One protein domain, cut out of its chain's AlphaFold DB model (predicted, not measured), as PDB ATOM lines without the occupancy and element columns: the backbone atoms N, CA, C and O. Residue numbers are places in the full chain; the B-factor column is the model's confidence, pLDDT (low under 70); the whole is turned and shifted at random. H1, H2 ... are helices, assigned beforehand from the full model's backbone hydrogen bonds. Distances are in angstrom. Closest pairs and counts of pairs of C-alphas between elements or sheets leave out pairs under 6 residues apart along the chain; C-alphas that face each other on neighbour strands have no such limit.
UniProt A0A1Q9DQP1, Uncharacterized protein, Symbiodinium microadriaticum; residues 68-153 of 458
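AT A GLANCE: This is residues 68 to 153 of the 458 residues of an uncharacterized protein of Symbiodinium microadriaticum (UniProt A0A1Q9DQP1). Long helix H5 folds back from H4 as a hairpin past a head of short helices H2, H3 and H4; residues 138 to 153 stick out at one end, H1 sits at the other. The printed part has 86 residues, five helices, H1 to H5, no named strand: all helix. It is loose, radius of gyration of the C-alphas 17.3 A, spanning 63 by 21 by 18 A.

IN THESE COORDINATES: Find C-alpha 68 at (-36.854, -10.084, 43.809), beginning H1, residues 68 to 75. H2 is 77 to 87, H3 90 to 102, H4 106 to 116; H5, 121 to 152, runs 44.1 A to C-alpha 152 at (22.689, 0.135, 56.459).

HOW THE PARTS SIT: Look at Ile 100 and Trp 106, the closest C-alphas of H3 and H4, which touch, 4.6 A apart. H2 touches H4. H4 and H5, a hairpin, touch at a shallow tilt of 11 degrees, opposite ways. In H1, 1 of 4 O i to N i+4 and 2 of 5 O i to N i+3 pairs are within hydrogen-bond range.

THE WHOLE: The printed part has no cut; residues 68 to 75, 134 and 136 to 153 have pLDDT under 70.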
ATOM      1  N   ASP A  68     -36.669 -11.531  43.584       53.12
ATOM      2  CA  ASP A  68     -36.854 -10.084  43.809       53.12
ATOM      3  C   ASP A  68     -35.621  -9.260  43.403       53.12
ATOM      4  O   ASP A  68     -35.735  -8.137  42.899       53.12
ATOM      5  N   VAL A  69     -34.430  -9.840  43.563       55.22
ATOM      6  CA  VAL A  69     -33.178  -9.240  43.102       55.22
ATOM      7  C   VAL A  69     -33.188  -9.167  41.569       55.22
ATOM      8  O   VAL A  69     -33.037  -8.068  41.031       55.22
ATOM      9  N   PHE A  70     -33.511 -10.262  40.864       56.47
ATOM     10  CA  PHE A  70     -33.617 -10.320  39.395       56.47
ATOM     11  C   PHE A  70     -34.700  -9.408  38.792       56.47
ATOM     12  O   PHE A  70     -34.483  -8.852  37.711       56.47
ATOM     13  N   ALA A  71     -35.824  -9.180  39.477       59.16
ATOM     14  CA  ALA A  71     -36.882  -8.290  38.988       59.16
ATOM     15  C   ALA A  71     -36.458  -6.805  38.971       59.16
ATOM     16  O   ALA A  71     -36.834  -6.060  38.063       59.16
ATOM     17  N   SER A  72     -35.615  -6.380  39.921       55.00
ATOM     18  CA  SER A  72     -35.061  -5.014  39.964       55.00
ATOM     19  C   SER A  72     -33.993  -4.750  38.890       55.00
ATOM     20  O   SER A  72     -33.802  -3.610  38.463       55.00
ATOM     21  N   PHE A  73     -33.355  -5.807  38.378       55.34
ATOM     22  CA  PHE A  73     -32.272  -5.710  37.401       55.34
ATOM     23  C   PHE A  73     -32.732  -5.279  35.998       55.34
ATOM     24  O   PHE A  73     -31.886  -5.128  35.123       55.34
ATOM     25  N   TYR A  74     -34.033  -5.177  35.701       56.25
ATOM     26  CA  TYR A  74     -34.534  -4.964  34.329       56.25
ATOM     27  C   TYR A  74     -34.335  -3.547  33.771       56.25
ATOM     28  O   TYR A  74     -34.715  -3.292  32.630       56.25
ATOM     29  N   LYS A  75     -33.771  -2.618  34.549       63.66
ATOM     30  CA  LYS A  75     -33.794  -1.193  34.199       63.66
ATOM     31  C   LYS A  75     -32.599  -0.679  33.394       63.66
ATOM     32  O   LYS A  75     -32.723   0.402  32.833       63.66
ATOM     33  N   ASP A  76     -31.497  -1.425  33.302       85.06
ATOM     34  CA  ASP A  76     -30.314  -0.989  32.550       85.06
ATOM     35  C   ASP A  76     -29.630  -2.167  31.838       85.06
ATOM     36  O   ASP A  76     -29.033  -3.044  32.470       85.06
ATOM     37  N   ILE A  77     -29.777  -2.224  30.512       88.88
ATOM     38  CA  ILE A  77     -29.156  -3.261  29.678       88.88
ATOM     39  C   ILE A  77     -27.646  -3.030  29.540       88.88
ATOM     40  O   ILE A  77     -26.888  -4.000  29.507       88.88
ATOM     41  N   GLU A  78     -27.206  -1.768  29.566       90.50
ATOM     42  CA  GLU A  78     -25.802  -1.380  29.410       90.50
ATOM     43  C   GLU A  78     -24.993  -1.800  30.641       90.50
ATOM     44  O   GLU A  78     -23.935  -2.418  30.515       90.50
ATOM     45  N   GLY A  79     -25.532  -1.580  31.846       88.44
ATOM     46  CA  GLY A  79     -24.905  -2.036  33.090       88.44
ATOM     47  C   GLY A  79     -24.714  -3.559  33.143       88.44
ATOM     48  O   GLY A  79     -23.683  -4.048  33.611       88.44
ATOM     49  N   ARG A  80     -25.669  -4.334  32.609       86.38
ATOM     50  CA  ARG A  80     -25.567  -5.805  32.541       86.38
ATOM     51  C   ARG A  80     -24.507  -6.259  31.548       86.38
ATOM     52  O   ARG A  80     -23.719  -7.143  31.882       86.38
ATOM     53  N   GLU A  81     -24.487  -5.670  30.356       93.50
ATOM     54  CA  GLU A  81     -23.477  -5.974  29.343       93.50
ATOM     55  C   GLU A  81     -22.078  -5.636  29.864       93.50
ATOM     56  O   GLU A  81     -21.163  -6.456  29.765       93.50
ATOM     57  N   TRP A  82     -21.933  -4.490  30.534       94.69
ATOM     58  CA  TRP A  82     -20.683  -4.086  31.164       94.69
ATOM     59  C   TRP A  82     -20.241  -5.085  32.245       94.69
ATOM     60  O   TRP A  82     -19.095  -5.546  32.225       94.69
ATOM     61  N   VAL A  83     -21.138  -5.486  33.159       94.06
ATOM     62  CA  VAL A  83     -20.819  -6.476  34.206       94.06
ATOM     63  C   VAL A  83     -20.485  -7.832  33.585       94.06
ATOM     64  O   VAL A  83     -19.559  -8.499  34.040       94.06
ATOM     65  N   TRP A  84     -21.170  -8.241  32.519       92.56
ATOM     66  CA  TRP A  84     -20.881  -9.483  31.800       92.56
ATOM     67  C   TRP A  84     -19.524  -9.453  31.075       92.56
ATOM     68  O   TRP A  84     -18.776 -10.442  31.094       92.56
ATOM     69  N   LEU A  85     -19.167  -8.324  30.461       95.56
ATOM     70  CA  LEU A  85     -17.873  -8.115  29.805       95.56
ATOM     71  C   LEU A  85     -16.702  -8.211  30.793       95.56
ATOM     72  O   LEU A  85     -15.666  -8.770  30.437       95.56
ATOM     73  N   HIS A  86     -16.889  -7.768  32.039       93.94
ATOM     74  CA  HIS A  86     -15.819  -7.725  33.045       93.94
ATOM     75  C   HIS A  86     -15.836  -8.895  34.042       93.94
ATOM     76  O   HIS A  86     -14.780  -9.335  34.494       93.94
ATOM     77  N   TYR A  87     -17.005  -9.440  34.376       94.19
ATOM     78  CA  TYR A  87     -17.187 -10.441  35.439       94.19
ATOM     79  C   TYR A  87     -18.004 -11.667  35.013       94.19
ATOM     80  O   TYR A  87     -18.180 -12.584  35.811       94.19
ATOM     81  N   GLY A  88     -18.492 -11.718  33.768       91.12
ATOM     82  CA  GLY A  88     -19.405 -12.770  33.303       91.12
ATOM     83  C   GLY A  88     -18.804 -14.174  33.248       91.12
ATOM     84  O   GLY A  88     -19.513 -15.170  33.364       91.12
ATOM     85  N   THR A  89     -17.481 -14.276  33.113       92.62
ATOM     86  CA  THR A  89     -16.761 -15.553  33.155       92.62
ATOM     87  C   THR A  89     -15.635 -15.494  34.176       92.62
ATOM     88  O   THR A  89     -15.113 -14.422  34.478       92.62
ATOM     89  N   SER A  90     -15.210 -16.653  34.682       87.69
ATOM     90  CA  SER A  90     -14.087 -16.744  35.626       87.69
ATOM     91  C   SER A  90     -12.806 -16.112  35.071       87.69
ATOM     92  O   SER A  90     -12.117 -15.398  35.792       87.69
ATOM     93  N   PHE A  91     -12.515 -16.306  33.781       87.62
ATOM     94  CA  PHE A  91     -11.365 -15.685  33.119       87.62
ATOM     95  C   PHE A  91     -11.485 -14.161  33.021       87.62
ATOM     96  O   PHE A  91     -10.514 -13.471  33.319       87.62
ATOM     97  N   ARG A  92     -12.664 -13.634  32.660       91.25
ATOM     98  CA  ARG A  92     -12.912 -12.182  32.628       91.25
ATOM     99  C   ARG A  92     -12.779 -11.576  34.021       91.25
ATOM    100  O   ARG A  92     -12.057 -10.603  34.183       91.25
ATOM    101  N   ALA A  93     -13.360 -12.214  35.038       91.25
ATOM    102  CA  ALA A  93     -13.260 -11.758  36.420       91.25
ATOM    103  C   ALA A  93     -11.806 -11.749  36.928       91.25
ATOM    104  O   ALA A  93     -11.392 -10.793  37.578       91.25
ATOM    105  N   ILE A  94     -11.013 -12.781  36.610       88.62
ATOM    106  CA  ILE A  94      -9.584 -12.832  36.964       88.62
ATOM    107  C   ILE A  94      -8.809 -11.711  36.264       88.62
ATOM    108  O   ILE A  94      -8.002 -11.043  36.910       88.62
ATOM    109  N   TYR A  95      -9.056 -11.486  34.972       89.94
ATOM    110  CA  TYR A  95      -8.406 -10.421  34.209       89.94
ATOM    111  C   TYR A  95      -8.771  -9.029  34.747       89.94
ATOM    112  O   TYR A  95      -7.887  -8.220  35.010       89.94
ATOM    113  N   THR A  96     -10.048  -8.786  35.041       91.75
ATOM    114  CA  THR A  96     -10.506  -7.537  35.663       91.75
ATOM    115  C   THR A  96      -9.871  -7.328  37.040       91.75
ATOM    116  O   THR A  96      -9.410  -6.235  37.347       91.75
ATOM    117  N   MET A  97      -9.766  -8.367  37.877       90.50
ATOM    118  CA  MET A  97      -9.086  -8.274  39.180       90.50
ATOM    119  C   MET A  97      -7.585  -7.972  39.044       90.50
ATOM    120  O   MET A  97      -7.018  -7.231  39.851       90.50
ATOM    121  N   TYR A  98      -6.944  -8.505  38.004       87.56
ATOM    122  CA  TYR A  98      -5.574  -8.151  37.645       87.56
ATOM    123  C   TYR A  98      -5.464  -6.665  37.256       87.56
ATOM    124  O   TYR A  98      -4.626  -5.958  37.818       87.56
ATOM    125  N   GLU A  99      -6.341  -6.157  36.384       86.81
ATOM    126  CA  GLU A  99      -6.363  -4.734  36.007       86.81
ATOM    127  C   GLU A  99      -6.620  -3.825  37.216       86.81
ATOM    128  O   GLU A  99      -5.917  -2.836  37.408       86.81
ATOM    129  N   ILE A 100      -7.552  -4.200  38.095       87.94
ATOM    130  CA  ILE A 100      -7.822  -3.503  39.360       87.94
ATOM    131  C   ILE A 100      -6.560  -3.386  40.222       87.94
ATOM    132  O   ILE A 100      -6.320  -2.335  40.817       87.94
ATOM    133  N   THR A 101      -5.759  -4.452  40.291       84.44
ATOM    134  CA  THR A 101      -4.564  -4.513  41.145       84.44
ATOM    135  C   THR A 101      -3.409  -3.696  40.581       84.44
ATOM    136  O   THR A 101      -2.748  -2.984  41.333       84.44
ATOM    137  N   PHE A 102      -3.163  -3.779  39.272       77.88
ATOM    138  CA  PHE A 102      -1.957  -3.207  38.665       77.88
ATOM    139  C   PHE A 102      -2.173  -1.849  37.992       77.88
ATOM    140  O   PHE A 102      -1.237  -1.059  37.928       77.88
ATOM    141  N   ALA A 103      -3.384  -1.537  37.522       79.62
ATOM    142  CA  ALA A 103      -3.661  -0.265  36.846       79.62
ATOM    143  C   ALA A 103      -4.058   0.864  37.814       79.62
ATOM    144  O   ALA A 103      -4.253   1.999  37.384       79.62
ATOM    145  N   GLY A 104      -4.242   0.569  39.108       76.50
ATOM    146  CA  GLY A 104      -4.640   1.552  40.127       76.50
ATOM    147  C   GLY A 104      -6.049   2.133  39.939       76.50
ATOM    148  O   GLY A 104      -6.478   2.972  40.729       76.50
ATOM    149  N   ASN A 105      -6.795   1.673  38.932       83.19
ATOM    150  CA  ASN A 105      -8.076   2.240  38.520       83.19
ATOM    151  C   ASN A 105      -9.281   1.437  39.032       83.19
ATOM    152  O   ASN A 105     -10.281   1.234  38.344       83.19
ATOM    153  N   TRP A 106      -9.181   0.949  40.267       88.88
ATOM    154  CA  TRP A 106     -10.190   0.089  40.887       88.88
ATOM    155  C   TRP A 106     -11.577   0.742  40.965       88.88
ATOM    156  O   TRP A 106     -12.585   0.044  40.910       88.88
ATOM    157  N   GLY A 107     -11.643   2.077  41.046       90.94
ATOM    158  CA  GLY A 107     -12.898   2.824  41.092       90.94
ATOM    159  C   GLY A 107     -13.765   2.632  39.844       90.94
ATOM    160  O   GLY A 107     -14.983   2.529  39.983       90.94
ATOM    161  N   ILE A 108     -13.153   2.512  38.658       93.00
ATOM    162  CA  ILE A 108     -13.879   2.273  37.400       93.00
ATOM    163  C   ILE A 108     -14.506   0.883  37.384       93.00
ATOM    164  O   ILE A 108     -15.624   0.731  36.908       93.00
ATOM    165  N   TYR A 109     -13.826  -0.120  37.942       93.31
ATOM    166  CA  TYR A 109     -14.321  -1.494  37.899       93.31
ATOM    167  C   TYR A 109     -15.227  -1.871  39.076       93.31
ATOM    168  O   TYR A 109     -16.054  -2.773  38.948       93.31
ATOM    169  N   ALA A 110     -15.070  -1.214  40.228       92.81
ATOM    170  CA  ALA A 110     -15.832  -1.516  41.438       92.81
ATOM    171  C   ALA A 110     -17.158  -0.745  41.511       92.81
ATOM    172  O   ALA A 110     -18.151  -1.293  41.993       92.81
ATOM    173  N   ARG A 111     -17.196   0.509  41.033       92.12
ATOM    174  CA  ARG A 111     -18.397   1.358  41.117       92.12
ATOM    175  C   ARG A 111     -19.588   0.773  40.342       92.12
ATOM    176  O   ARG A 111     -20.637   0.630  40.964       92.12
ATOM    177  N   PRO A 112     -19.448   0.320  39.082       92.44
ATOM    178  CA  PRO A 112     -20.560  -0.293  38.363       92.44
ATOM    179  C   PRO A 112     -21.043  -1.588  39.025       92.44
ATOM    180  O   PRO A 112     -22.236  -1.852  39.074       92.44
ATOM    181  N   VAL A 113     -20.155  -2.397  39.611       91.44
ATOM    182  CA  VAL A 113     -20.580  -3.612  40.337       91.44
ATOM    183  C   VAL A 113     -21.390  -3.258  41.585       91.44
ATOM    184  O   VAL A 113     -22.360  -3.938  41.919       91.44
ATOM    185  N   LEU A 114     -21.005  -2.182  42.270       90.62
ATOM    186  CA  LEU A 114     -21.700  -1.690  43.454       90.62
ATOM    187  C   LEU A 114     -23.080  -1.114  43.112       90.62
ATOM    188  O   LEU A 114     -24.046  -1.402  43.817       90.62
ATOM    189  N   GLU A 115     -23.158  -0.329  42.038       89.94
ATOM    190  CA  GLU A 115     -24.384   0.334  41.585       89.94
ATOM    191  C   GLU A 115     -25.353  -0.643  40.913       89.94
ATOM    192  O   GLU A 115     -26.550  -0.607  41.199       89.94
ATOM    193  N   TYR A 116     -24.844  -1.542  40.065       87.69
ATOM    194  CA  TYR A 116     -25.680  -2.422  39.255       87.69
ATOM    195  C   TYR A 116     -25.950  -3.778  39.895       87.69
ATOM    196  O   TYR A 116     -27.030  -4.306  39.670       87.69
ATOM    197  N   VAL A 117     -25.024  -4.362  40.669       88.06
ATOM    198  CA  VAL A 117     -25.169  -5.746  41.160       88.06
ATOM    199  C   VAL A 117     -25.656  -5.803  42.602       88.06
ATOM    200  O   VAL A 117     -26.726  -6.339  42.883       88.06
ATOM    201  N   SER A 118     -24.842  -5.321  43.542       87.69
ATOM    202  CA  SER A 118     -25.196  -5.264  44.963       87.69
ATOM    203  C   SER A 118     -24.134  -4.522  45.766       87.69
ATOM    204  O   SER A 118     -22.933  -4.731  45.582       87.69
ATOM    205  N   HIS A 119     -24.574  -3.780  46.781       87.38
ATOM    206  CA  HIS A 119     -23.689  -3.147  47.758       87.38
ATOM    207  C   HIS A 119     -22.851  -4.165  48.551       87.38
ATOM    208  O   HIS A 119     -21.774  -3.822  49.033       87.38
ATOM    209  N   PHE A 120     -23.276  -5.433  48.654       81.00
ATOM    210  CA  PHE A 120     -22.496  -6.476  49.336       81.00
ATOM    211  C   PHE A 120     -21.140  -6.747  48.672       81.00
ATOM    212  O   PHE A 120     -20.177  -7.071  49.371       81.00
ATOM    213  N   TYR A 121     -21.016  -6.542  47.356       85.44
ATOM    214  CA  TYR A 121     -19.731  -6.675  46.663       85.44
ATOM    215  C   TYR A 121     -18.705  -5.634  47.126       85.44
ATOM    216  O   TYR A 121     -17.505  -5.886  47.028       85.44
ATOM    217  N   CYS A 122     -19.141  -4.517  47.725       82.44
ATOM    218  CA  CYS A 122     -18.248  -3.542  48.352       82.44
ATOM    219  C   CYS A 122     -17.351  -4.197  49.412       82.44
ATOM    220  O   CYS A 122     -16.150  -3.947  49.445       82.44
ATOM    221  N   ILE A 123     -17.910  -5.100  50.227       80.81
ATOM    222  CA  ILE A 123     -17.157  -5.807  51.272       80.81
ATOM    223  C   ILE A 123     -16.067  -6.677  50.638       80.81
ATOM    224  O   ILE A 123     -14.931  -6.681  51.110       80.81
ATOM    225  N   PHE A 124     -16.382  -7.366  49.536       87.81
ATOM    226  CA  PHE A 124     -15.410  -8.176  48.804       87.81
ATOM    227  C   PHE A 124     -14.272  -7.320  48.236       87.81
ATOM    228  O   PHE A 124     -13.109  -7.654  48.451       87.81
ATOM    229  N   PHE A 125     -14.582  -6.201  47.573       88.00
ATOM    230  CA  PHE A 125     -13.561  -5.299  47.033       88.00
ATOM    231  C   PHE A 125     -12.713  -4.654  48.128       88.00
ATOM    232  O   PHE A 125     -11.502  -4.569  47.970       88.00
ATOM    233  N   ILE A 126     -13.310  -4.258  49.257       83.00
ATOM    234  CA  ILE A 126     -12.565  -3.720  50.401       83.00
ATOM    235  C   ILE A 126     -11.588  -4.766  50.930       83.00
ATOM    236  O   ILE A 126     -10.415  -4.450  51.107       83.00
ATOM    237  N   ILE A 127     -12.031  -6.006  51.151       82.56
ATOM    238  CA  ILE A 127     -11.149  -7.087  51.607       82.56
ATOM    239  C   ILE A 127     -10.062  -7.343  50.559       82.56
ATOM    240  O   ILE A 127      -8.884  -7.345  50.897       82.56
ATOM    241  N   TYR A 128     -10.424  -7.495  49.286       87.12
ATOM    242  CA  TYR A 128      -9.470  -7.751  48.210       87.12
ATOM    243  C   TYR A 128      -8.405  -6.655  48.109       87.12
ATOM    244  O   TYR A 128      -7.218  -6.956  48.156       87.12
ATOM    245  N   ILE A 129      -8.807  -5.385  48.051       83.12
ATOM    246  CA  ILE A 129      -7.882  -4.249  47.992       83.12
ATOM    247  C   ILE A 129      -7.037  -4.198  49.273       83.12
ATOM    248  O   ILE A 129      -5.817  -4.081  49.210       83.12
ATOM    249  N   THR A 130      -7.647  -4.372  50.446       79.19
ATOM    250  CA  THR A 130      -6.918  -4.308  51.723       79.19
ATOM    251  C   THR A 130      -5.915  -5.446  51.887       79.19
ATOM    252  O   THR A 130      -4.895  -5.248  52.527       79.19
ATOM    253  N   PHE A 131      -6.166  -6.631  51.330       80.88
ATOM    254  CA  PHE A 131      -5.251  -7.765  51.460       80.88
ATOM    255  C   PHE A 131      -4.279  -7.873  50.291       80.88
ATOM    256  O   PHE A 131      -3.085  -8.009  50.516       80.88
ATOM    257  N   VAL A 132      -4.764  -7.819  49.052       79.12
ATOM    258  CA  VAL A 132      -3.962  -8.073  47.849       79.12
ATOM    259  C   VAL A 132      -3.165  -6.844  47.458       79.12
ATOM    260  O   VAL A 132      -1.962  -6.962  47.264       79.12
ATOM    261  N   VAL A 133      -3.784  -5.661  47.408       74.38
ATOM    262  CA  VAL A 133      -3.044  -4.439  47.052       74.38
ATOM    263  C   VAL A 133      -2.031  -4.112  48.145       74.38
ATOM    264  O   VAL A 133      -0.888  -3.811  47.825       74.38
ATOM    265  N   PHE A 134      -2.369  -4.289  49.428       66.50
ATOM    266  CA  PHE A 134      -1.351  -4.187  50.479       66.50
ATOM    267  C   PHE A 134      -0.314  -5.301  50.413       66.50
ATOM    268  O   PHE A 134       0.841  -4.996  50.644       66.50
ATOM    269  N   ALA A 135      -0.655  -6.555  50.110       72.56
ATOM    270  CA  ALA A 135       0.356  -7.611  50.007       72.56
ATOM    271  C   ALA A 135       1.318  -7.376  48.837       72.56
ATOM    272  O   ALA A 135       2.511  -7.583  49.013       72.56
ATOM    273  N   VAL A 136       0.825  -6.909  47.687       69.69
ATOM    274  CA  VAL A 136       1.632  -6.630  46.486       69.69
ATOM    275  C   VAL A 136       2.468  -5.366  46.671       69.69
ATOM    276  O   VAL A 136       3.678  -5.397  46.464       69.69
ATOM    277  N   ILE A 137       1.864  -4.273  47.153       65.88
ATOM    278  CA  ILE A 137       2.610  -3.051  47.483       65.88
ATOM    279  C   ILE A 137       3.618  -3.346  48.591       65.88
ATOM    280  O   ILE A 137       4.746  -2.872  48.527       65.88
ATOM    281  N   CYS A 138       3.250  -4.142  49.595       61.47
ATOM    282  CA  CYS A 138       4.187  -4.541  50.628       61.47
ATOM    283  C   CYS A 138       5.273  -5.434  50.027       61.47
ATOM    284  O   CYS A 138       6.419  -5.139  50.260       61.47
ATOM    285  N   GLU A 139       5.022  -6.434  49.186       69.19
ATOM    286  CA  GLU A 139       6.123  -7.251  48.648       69.19
ATOM    287  C   GLU A 139       7.122  -6.422  47.821       69.19
ATOM    288  O   GLU A 139       8.321  -6.522  48.075       69.19
ATOM    289  N   ASP A 140       6.662  -5.539  46.931       61.69
ATOM    290  CA  ASP A 140       7.552  -4.800  46.023       61.69
ATOM    291  C   ASP A 140       8.161  -3.538  46.655       61.69
ATOM    292  O   ASP A 140       9.369  -3.298  46.540       61.69
ATOM    293  N   VAL A 141       7.364  -2.746  47.384       61.81
ATOM    294  CA  VAL A 141       7.876  -1.567  48.100       61.81
ATOM    295  C   VAL A 141       8.679  -2.010  49.314       61.81
ATOM    296  O   VAL A 141       9.737  -1.441  49.551       61.81
ATOM    297  N   PHE A 142       8.282  -3.056  50.045       57.81
ATOM    298  CA  PHE A 142       9.135  -3.601  51.104       57.81
ATOM    299  C   PHE A 142      10.383  -4.216  50.482       57.81
ATOM    300  O   PHE A 142      11.455  -3.842  50.907       57.81
ATOM    301  N   ALA A 143      10.344  -5.044  49.434       60.38
ATOM    302  CA  ALA A 143      11.590  -5.588  48.875       60.38
ATOM    303  C   ALA A 143      12.557  -4.498  48.376       60.38
ATOM    304  O   ALA A 143      13.759  -4.616  48.620       60.38
ATOM    305  N   SER A 144      12.064  -3.431  47.739       62.47
ATOM    306  CA  SER A 144      12.916  -2.336  47.253       62.47
ATOM    307  C   SER A 144      13.408  -1.432  48.395       62.47
ATOM    308  O   SER A 144      14.611  -1.243  48.576       62.47
ATOM    309  N   PHE A 145      12.504  -0.968  49.262       57.28
ATOM    310  CA  PHE A 145      12.816  -0.059  50.372       57.28
ATOM    311  C   PHE A 145      13.590  -0.761  51.500       57.28
ATOM    312  O   PHE A 145      14.455  -0.168  52.138       57.28
ATOM    313  N   TYR A 146      13.353  -2.055  51.717       54.28
ATOM    314  CA  TYR A 146      14.112  -2.898  52.643       54.28
ATOM    315  C   TYR A 146      15.487  -3.263  52.088       54.28
ATOM    316  O   TYR A 146      16.447  -3.418  52.842       54.28
ATOM    317  N   LYS A 147      15.638  -3.381  50.770       54.91
ATOM    318  CA  LYS A 147      16.972  -3.561  50.197       54.91
ATOM    319  C   LYS A 147      17.808  -2.287  50.320       54.91
ATOM    320  O   LYS A 147      19.013  -2.408  50.493       54.91
ATOM    321  N   GLU A 148      17.190  -1.108  50.302       59.91
ATOM    322  CA  GLU A 148      17.909   0.172  50.286       59.91
ATOM    323  C   GLU A 148      18.096   0.799  51.682       59.91
ATOM    324  O   GLU A 148      19.193   1.252  52.002       59.91
ATOM    325  N   ILE A 149      17.104   0.728  52.581       53.06
ATOM    326  CA  ILE A 149      17.225   1.243  53.962       53.06
ATOM    327  C   ILE A 149      17.864   0.219  54.909       53.06
ATOM    328  O   ILE A 149      18.626   0.589  55.803       53.06
ATOM    329  N   THR A 150      17.627  -1.082  54.718       49.91
ATOM    330  CA  THR A 150      18.146  -2.108  55.646       49.91
ATOM    331  C   THR A 150      19.539  -2.634  55.300       49.91
ATOM    332  O   THR A 150      20.148  -3.304  56.136       49.91
ATOM    333  N   PHE A 151      20.119  -2.256  54.150       41.50
ATOM    334  CA  PHE A 151      21.549  -2.485  53.885       41.50
ATOM    335  C   PHE A 151      22.479  -1.589  54.718       41.50
ATOM    336  O   PHE A 151      23.683  -1.836  54.753       41.50
ATOM    337  N   ALA A 152      21.937  -0.616  55.458       44.53
ATOM    338  CA  ALA A 152      22.689   0.135  56.459       44.53
ATOM    339  C   ALA A 152      22.638  -0.473  57.878       44.53
ATOM    340  O   ALA A 152      23.305   0.039  58.774       44.53
ATOM    341  N   GLY A 153      21.917  -1.574  58.138       47.25
ATOM    342  CA  GLY A 153      21.910  -2.113  59.500       47.25
ATOM    343  C   GLY A 153      21.174  -3.425  59.691       47.25
ATOM    344  O   GLY A 153      19.988  -3.422  59.986       47.25
TER     345      GLY A 153